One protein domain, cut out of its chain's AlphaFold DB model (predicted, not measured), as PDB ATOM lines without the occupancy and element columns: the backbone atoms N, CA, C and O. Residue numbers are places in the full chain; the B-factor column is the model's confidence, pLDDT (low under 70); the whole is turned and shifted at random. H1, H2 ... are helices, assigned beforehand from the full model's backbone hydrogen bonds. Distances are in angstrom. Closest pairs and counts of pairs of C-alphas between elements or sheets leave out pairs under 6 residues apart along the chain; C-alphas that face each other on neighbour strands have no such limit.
ATOM      1  N   ASN A 154      41.981  23.308  22.098       76.75
ATOM      2  CA  ASN A 154      42.356  21.926  21.775       76.75
ATOM      3  C   ASN A 154      43.844  21.681  22.011       76.75
ATOM      4  O   ASN A 154      44.211  20.670  22.595       76.75
ATOM      5  N   GLU A 155      44.691  22.641  21.635       82.56
ATOM      6  CA  GLU A 155      46.136  22.551  21.832       82.56
ATOM      7  C   GLU A 155      46.485  22.327  23.308       82.56
ATOM      8  O   GLU A 155      47.170  21.367  23.654       82.56
ATOM      9  N   LYS A 156      45.920  23.152  24.200       81.06
ATOM     10  CA  LYS A 156      46.100  23.025  25.649       81.06
ATOM     11  C   LYS A 156      45.476  21.747  26.198       81.06
ATOM     12  O   LYS A 156      46.034  21.152  27.112       81.06
ATOM     13  N   THR A 157      44.341  21.312  25.657       85.06
ATOM     14  CA  THR A 157      43.677  20.068  26.078       85.06
ATOM     15  C   THR A 157      44.535  18.848  25.749       85.06
ATOM     16  O   THR A 157      44.791  18.028  26.630       85.06
ATOM     17  N   ILE A 158      45.045  18.765  24.519       86.06
ATOM     18  CA  ILE A 158      45.926  17.684  24.062       86.06
ATOM     19  C   ILE A 158      47.256  17.744  24.825       86.06
ATOM     20  O   ILE A 158      47.705  16.727  25.355       86.06
ATOM     21  N   TRP A 159      47.845  18.934  24.975       90.50
ATOM     22  CA  TRP A 159      49.068  19.136  25.754       90.50
ATOM     23  C   TRP A 159      48.909  18.675  27.207       90.50
ATOM     24  O   TRP A 159      49.723  17.896  27.701       90.50
ATOM     25  N   ASN A 160      47.846  19.107  27.893       90.88
ATOM     26  CA  ASN A 160      47.562  18.724  29.278       90.88
ATOM     27  C   ASN A 160      47.292  17.223  29.418       90.88
ATOM     28  O   ASN A 160      47.728  16.607  30.387       90.88
ATOM     29  N   PHE A 161      46.595  16.622  28.453       91.56
ATOM     30  CA  PHE A 161      46.365  15.184  28.444       91.56
ATOM     31  C   PHE A 161      47.683  14.408  28.313       91.56
ATOM     32  O   PHE A 161      47.959  13.529  29.128       91.56
ATOM     33  N   LEU A 162      48.526  14.755  27.334       91.62
ATOM     34  CA  LEU A 162      49.787  14.054  27.072       91.62
ATOM     35  C   LEU A 162      50.800  14.246  28.210       91.62
ATOM     36  O   LEU A 162      51.421  13.282  28.658       91.62
ATOM     37  N   THR A 163      50.925  15.466  28.736       90.75
ATOM     38  CA  THR A 163      51.748  15.738  29.928       90.75
ATOM     39  C   THR A 163      51.210  15.012  31.164       90.75
ATOM     40  O   THR A 163      51.987  14.419  31.908       90.75
ATOM     41  N   GLY A 164      49.886  14.953  31.346       89.06
ATOM     42  CA  GLY A 164      49.231  14.180  32.408       89.06
ATOM     43  C   GLY A 164      49.448  12.664  32.313       89.06
ATOM     44  O   GLY A 164      49.331  11.965  33.317       89.06
ATOM     45  N   LYS A 165      49.829  12.146  31.137       95.00
ATOM     46  CA  LYS A 165      50.285  10.758  30.937       95.00
ATOM     47  C   LYS A 165      51.777  10.551  31.240       95.00
ATOM     48  O   LYS A 165      52.272   9.439  31.083       95.00
ATOM     49  N   GLY A 166      52.483  11.587  31.695       92.38
ATOM     50  CA  GLY A 166      53.889  11.521  32.100       92.38
ATOM     51  C   GLY A 166      54.894  11.773  30.975       92.38
ATOM     52  O   GLY A 166      56.089  11.561  31.175       92.38
ATOM     53  N   LEU A 167      54.449  12.225  29.795       91.50
ATOM     54  CA  LEU A 167      55.363  12.601  28.717       91.50
ATOM     55  C   LEU A 167      56.077  13.915  29.059       91.50
ATOM     56  O   LEU A 167      55.470  14.866  29.552       91.50
ATOM     57  N   ASN A 168      57.372  13.987  28.747       93.69
ATOM     58  CA  ASN A 168      58.124  15.234  28.861       93.69
ATOM     59  C   ASN A 168      57.778  16.205  27.717       93.69
ATOM     60  O   ASN A 168      57.257  15.803  26.676       93.69
ATOM     61  N   ALA A 169      58.114  17.483  27.897       86.69
ATOM     62  CA  ALA A 169      57.752  18.546  26.959       86.69
ATOM     63  C   ALA A 169      58.229  18.295  25.515       86.69
ATOM     64  O   ALA A 169      57.515  18.644  24.580       86.69
ATOM     65  N   TYR A 170      59.387  17.657  25.314       84.19
ATOM     66  CA  TYR A 170      59.900  17.345  23.976       84.19
ATOM     67  C   TYR A 170      59.071  16.259  23.283       84.19
ATOM     68  O   TYR A 170      58.741  16.390  22.107       84.19
ATOM     69  N   ALA A 171      58.696  15.209  24.020       80.00
ATOM     70  CA  ALA A 171      57.839  14.146  23.504       80.00
ATOM     71  C   ALA A 171      56.437  14.674  23.165       80.00
ATOM     72  O   ALA A 171      55.907  14.372  22.096       80.00
ATOM     73  N   VAL A 172      55.865  15.511  24.040       87.44
ATOM     74  CA  VAL A 172      54.573  16.162  23.781       87.44
ATOM     75  C   VAL A 172      54.665  17.068  22.556       87.44
ATOM     76  O   VAL A 172      53.835  16.940  21.666       87.44
ATOM     77  N   ALA A 173      55.692  17.915  22.450       80.69
ATOM     78  CA  ALA A 173      55.880  18.792  21.295       80.69
ATOM     79  C   ALA A 173      56.013  18.016  19.970       80.69
ATOM     80  O   ALA A 173      55.425  18.418  18.969       80.69
ATOM     81  N   GLY A 174      56.725  16.882  19.963       79.94
ATOM     82  CA  GLY A 174      56.835  16.021  18.781       79.94
ATOM     83  C   GLY A 174      55.487  15.437  18.340       79.94
ATOM     84  O   GLY A 174      55.136  15.507  17.164       79.94
ATOM     85  N   ILE A 175      54.696  14.924  19.287       86.00
ATOM     86  CA  ILE A 175      53.350  14.396  19.004       86.00
ATOM     87  C   ILE A 175      52.413  15.514  18.545       86.00
ATOM     88  O   ILE A 175      51.673  15.335  17.585       86.00
ATOM     89  N   MET A 176      52.467  16.675  19.194       86.06
ATOM     90  CA  MET A 176      51.683  17.853  18.824       86.06
ATOM     91  C   MET A 176      51.996  18.316  17.399       86.06
ATOM     92  O   MET A 176      51.073  18.638  16.660       86.06
ATOM     93  N   GLY A 177      53.268  18.300  16.988       73.00
ATOM     94  CA  GLY A 177      53.667  18.598  15.612       73.00
ATOM     95  C   GLY A 177      53.066  17.620  14.602       73.00
ATOM     96  O   GLY A 177      52.531  18.051  13.581       73.00
ATOM     97  N   ASN A 178      53.073  16.322  14.918       75.50
ATOM     98  CA  ASN A 178      52.456  15.301  14.070       75.50
ATOM     99  C   ASN A 178      50.931  15.452  14.013       75.50
ATOM    100  O   ASN A 178      50.369  15.483  12.928       75.50
ATOM    101  N   LEU A 179      50.260  15.634  15.153       78.81
ATOM    102  CA  LEU A 179      48.810  15.841  15.202       78.81
ATOM    103  C   LEU A 179      48.389  17.128  14.494       78.81
ATOM    104  O   LEU A 179      47.345  17.163  13.850       78.81
ATOM    105  N   TYR A 180      49.186  18.190  14.594       74.44
ATOM    106  CA  TYR A 180      48.943  19.412  13.842       74.44
ATOM    107  C   TYR A 180      49.106  19.175  12.339       74.44
ATOM    108  O   TYR A 180      48.254  19.604  11.567       74.44
ATOM    109  N   ALA A 181      50.143  18.447  11.919       60.66
ATOM    110  CA  ALA A 181      50.326  18.082  10.518       60.66
ATOM    111  C   ALA A 181      49.183  17.192   9.995       60.66
ATOM    112  O   ALA A 181      48.718  17.390   8.877       60.66
ATOM    113  N   GLU A 182      48.705  16.247  10.806       62.03
ATOM    114  CA  GLU A 182      47.667  15.285  10.426       62.03
ATOM    115  C   GLU A 182      46.249  15.847  10.513       62.03
ATOM    116  O   GLU A 182      45.390  15.416   9.748       62.03
ATOM    117  N   SER A 183      45.988  16.784  11.431       67.75
ATOM    118  CA  SER A 183      44.619  17.218  11.733       67.75
ATOM    119  C   SER A 183      44.410  18.701  12.005       67.75
ATOM    120  O   SER A 183      43.284  19.152  12.229       67.75
ATOM    121  N   GLY A 184      45.481  19.491  12.049       69.38
ATOM    122  CA  GLY A 184      45.413  20.862  12.553       69.38
ATOM    123  C   GLY A 184      44.987  20.935  14.025       69.38
ATOM    124  O   GLY A 184      44.454  21.959  14.446       69.38
ATOM    125  N   LEU A 185      45.195  19.862  14.806       76.19
ATOM    126  CA  LEU A 185      44.740  19.717  16.200       76.19
ATOM    127  C   LEU A 185      43.213  19.786  16.356       76.19
ATOM    128  O   LEU A 185      42.689  20.261  17.373       76.19
ATOM    129  N   MET A 186      42.487  19.316  15.346       63.81
ATOM    130  CA  MET A 186      41.035  19.242  15.373       63.81
ATOM    131  C   MET A 186      40.609  17.772  15.389       63.81
ATOM    132  O   MET A 186      40.933  17.032  14.463       63.81
ATOM    133  N   PRO A 187      39.872  17.328  16.421       64.62
ATOM    134  CA  PRO A 187      39.536  15.912  16.605       64.62
ATOM    135  C   PRO A 187      38.625  15.346  15.506       64.62
ATOM    136  O   PRO A 187      38.450  14.139  15.421       64.62
ATOM    137  N   ASN A 188      38.039  16.207  14.676       60.41
ATOM    138  CA  ASN A 188      37.140  15.864  13.578       60.41
ATOM    139  C   ASN A 188      37.706  16.238  12.198       60.41
ATOM    140  O   ASN A 188      36.934  16.399  11.259       60.41
ATOM    141  N   ASN A 189      39.016  16.450  12.088       56.62
ATOM    142  CA  ASN A 189      39.669  16.823  10.838       56.62
ATOM    143  C   ASN A 189      40.868  15.910  10.616       56.62
ATOM    144  O   ASN A 189      41.980  16.316  10.897       56.62
ATOM    145  N   LEU A 190      40.682  14.669  10.178       55.41
ATOM    146  CA  LEU A 190      41.825  13.818   9.837       55.41
ATOM    147  C   LEU A 190      42.134  14.008   8.347       55.41
ATOM    148  O   LEU A 190      41.251  13.808   7.517       55.41
ATOM    149  N   GLN A 191      43.360  14.410   7.987       55.03
ATOM    150  CA  GLN A 191      43.718  14.665   6.587       55.03
ATOM    151  C   GLN A 191      43.305  13.509   5.656       55.03
ATOM    152  O   GLN A 191      43.562  12.328   5.921       55.03
ATOM    153  N   ASN A 192      42.760  13.899   4.498       50.88
ATOM    154  CA  ASN A 192      42.270  13.098   3.364       50.88
ATOM    155  C   ASN A 192      43.171  11.937   2.878       50.88
ATOM    156  O   ASN A 192      42.758  11.147   2.023       50.88
ATOM    157  N   THR A 193      44.399  11.794   3.382       41.00
ATOM    158  CA  THR A 193      45.305  10.693   3.031       41.00
ATOM    159  C   THR A 193      44.789   9.328   3.510       41.00
ATOM    160  O   THR A 193      44.998   8.333   2.813       41.00
ATOM    161  N   TYR A 194      44.083   9.252   4.649       46.75
ATOM    162  CA  TYR A 194      43.587   7.972   5.183       46.75
ATOM    163  C   TYR A 194      42.180   7.600   4.711       46.75
ATOM    164  O   TYR A 194      41.959   6.428   4.397       46.75
ATOM    165  N   ASN A 195      41.271   8.565   4.539       48.94
ATOM    166  CA  ASN A 195      39.924   8.297   4.014       48.94
ATOM    167  C   ASN A 195      39.978   7.677   2.608       48.94
ATOM    168  O   ASN A 195      39.312   6.679   2.339       48.94
ATOM    169  N   ASN A 196      40.877   8.169   1.749       46.00
ATOM    170  CA  ASN A 196      41.087   7.618   0.408       46.00
ATOM    171  C   ASN A 196      41.784   6.242   0.402       46.00
ATOM    172  O   ASN A 196      41.581   5.454  -0.520       46.00
ATOM    173  N   LYS A 197      42.604   5.925   1.415       47.84
ATOM    174  CA  LYS A 197      43.331   4.642   1.503       47.84
ATOM    175  C   LYS A 197      42.507   3.535   2.168       47.84
ATOM    176  O   LYS A 197      42.739   2.361   1.889       47.84
ATOM    177  N   LEU A 198      41.577   3.907   3.047       55.72
ATOM    178  CA  LEU A 198      40.771   2.984   3.848       55.72
ATOM    179  C   LEU A 198      39.302   2.916   3.408       55.72
ATOM    180  O   LEU A 198      38.597   2.015   3.854       55.72
ATOM    181  N   GLY A 199      38.844   3.831   2.547       60.16
ATOM    182  CA  GLY A 199      37.460   3.874   2.067       60.16
ATOM    183  C   GLY A 199      36.442   4.165   3.172       60.16
ATOM    184  O   GLY A 199      35.316   3.682   3.092       60.16
ATOM    185  N   LYS A 200      36.850   4.895   4.215       58.09
ATOM    186  CA  LYS A 200      36.020   5.246   5.374       58.09
ATOM    187  C   LYS A 200      35.824   6.758   5.438       58.09
ATOM    188  O   LYS A 200      36.734   7.510   5.101       58.09
ATOM    189  N   THR A 201      34.648   7.184   5.881       61.31
ATOM    190  CA  THR A 201      34.361   8.574   6.264       61.31
ATOM    191  C   THR A 201      35.000   8.914   7.614       61.31
ATOM    192  O   THR A 201      35.293   8.016   8.406       61.31
ATOM    193  N   ASP A 202      35.146  10.206   7.931       53.75
ATOM    194  CA  ASP A 202      35.678  10.657   9.231       53.75
ATOM    195  C   ASP A 202      34.905  10.073  10.420       53.75
ATOM    196  O   ASP A 202      35.492   9.702  11.437       53.75
ATOM    197  N   ALA A 203      33.582   9.942  10.288       60.16
ATOM    198  CA  ALA A 203      32.730   9.364  11.322       60.16
ATOM    199  C   ALA A 203      32.981   7.858  11.502       60.16
ATOM    200  O   ALA A 203      33.083   7.377  12.630       60.16
ATOM    201  N   GLU A 204      33.121   7.112  10.404       60.06
ATOM    202  CA  GLU A 204      33.425   5.677  10.439       60.06
ATOM    203  C   GLU A 204      34.841   5.402  10.946       60.06
ATOM    204  O   GLU A 204      35.077   4.387  11.600       60.06
ATOM    205  N   TYR A 205      35.784   6.298  10.654       60.81
ATOM    206  CA  TYR A 205      37.147   6.198  11.156       60.81
ATOM    207  C   TYR A 205      37.218   6.527  12.648       60.81
ATOM    208  O   TYR A 205      37.783   5.746  13.409       60.81
ATOM    209  N   THR A 206      36.582   7.618  13.084       58.44
ATOM    210  CA  THR A 206      36.477   7.977  14.508       58.44
ATOM    211  C   THR A 206      35.854   6.831  15.304       58.44
ATOM    212  O   THR A 206      36.422   6.384  16.294       58.44
ATOM    213  N   ALA A 207      34.755   6.259  14.802       65.75
ATOM    214  CA  ALA A 207      34.129   5.098  15.423       65.75
ATOM    215  C   ALA A 207      35.044   3.860  15.438       65.75
ATOM    216  O   ALA A 207      35.011   3.090  16.392       65.75
ATOM    217  N   ALA A 208      35.857   3.634  14.402       63.53
ATOM    218  CA  ALA A 208      36.797   2.513  14.368       63.53
ATOM    219  C   ALA A 208      37.927   2.677  15.401       63.53
ATOM    220  O   ALA A 208      38.228   1.734  16.132       63.53
ATOM    221  N   VAL A 209      38.483   3.886  15.525       58.06
ATOM    222  CA  VAL A 209      39.498   4.222  16.535       58.06
ATOM    223  C   VAL A 209      38.936   4.095  17.949       58.06
ATOM    224  O   VAL A 209      39.567   3.457  18.790       58.06
ATOM    225  N   ASP A 210      37.738   4.629  18.201       63.84
ATOM    226  CA  ASP A 210      37.075   4.547  19.509       63.84
ATOM    227  C   ASP A 210      36.779   3.095  19.919       63.84
ATOM    228  O   ASP A 210      36.836   2.747  21.099       63.84
ATOM    229  N   ASN A 211      36.516   2.228  18.937       68.88
ATOM    230  CA  ASN A 211      36.321   0.793  19.143       68.88
ATOM    231  C   ASN A 211      37.637  -0.014  19.147       68.88
ATOM    232  O   ASN A 211      37.604  -1.224  19.378       68.88
ATOM    233  N   GLY A 212      38.786   0.632  18.916       55.16
ATOM    234  CA  GLY A 212      40.110   0.007  18.915       55.16
ATOM    235  C   GLY A 212      40.370  -0.965  17.758       55.16
ATOM    236  O   GLY A 212      41.144  -1.908  17.939       55.16
TER     237      GLY A 212
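This is residues 154 to 212 of the 213 residues of the protein "N-acetylmuramoyl-L-alanine amidase domain-containing protein" of Clostridium sp. CAG:7 (UniProt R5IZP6). The longest helix, H2, folds back from H1 to make a helical hairpin at one end of an elongated model, and two shorter helices, H3 and H4, make a corner at the other end. The two pairs form two lobes, joined by the chain stretch of residues 184 to 192. The printed part has 59 residues with four named helices, in the order H1, H2, H3, H4, and no named strand; the class is all helix. The whole is only just loose, close to compact, with a radius of gyration of the C-alphas of 12.8 A, and it spans 36 by 22 by 16 A.

H2 is residues 169 to 183, 20.2 A from first to last C-alpha, with C-alpha 169 at (57.752, 18.546, 26.959). H1 is residues 154 to 164, 14.8 A long, and begins with C-alpha 154 at (42.356, 21.926, 21.775). H3 is residues 193 to 198, 9.0 A long. H4 is residues 202 to 210, 12.0 A long, and ends with C-alpha 210 at (37.075, 4.547, 19.509).

H2 and H1 touch, and their closest C-alphas, those of Val 172 and Leu 162, are 6.2 A apart. They run opposite ways at a steep tilt of 38 degrees, as a helical hairpin. H2 is apart from H3 and from H4, and H1 is apart from both too. H3 and H4 are close but not clearly touching, with the C-alphas of Asn 195 and Asp 202 closest at 7.1 A; their lines are about perpendicular, at 75 degrees. Every O i to N i+4 pair is within hydrogen-bond range in H1, H2 and H4; in H3 it is 1 of 2.

The two C-alphas farthest apart, those of Asn 168 and Gly 199, are 35.7 A apart. The printed part has no cut. The links H1 to H2 and H3 to H4 are tight, the link H2 to H3 is short, and no link is long. The mean pLDDT of the printed part is 70.8; residues 181 to 184 and 186 to 212 are under 70.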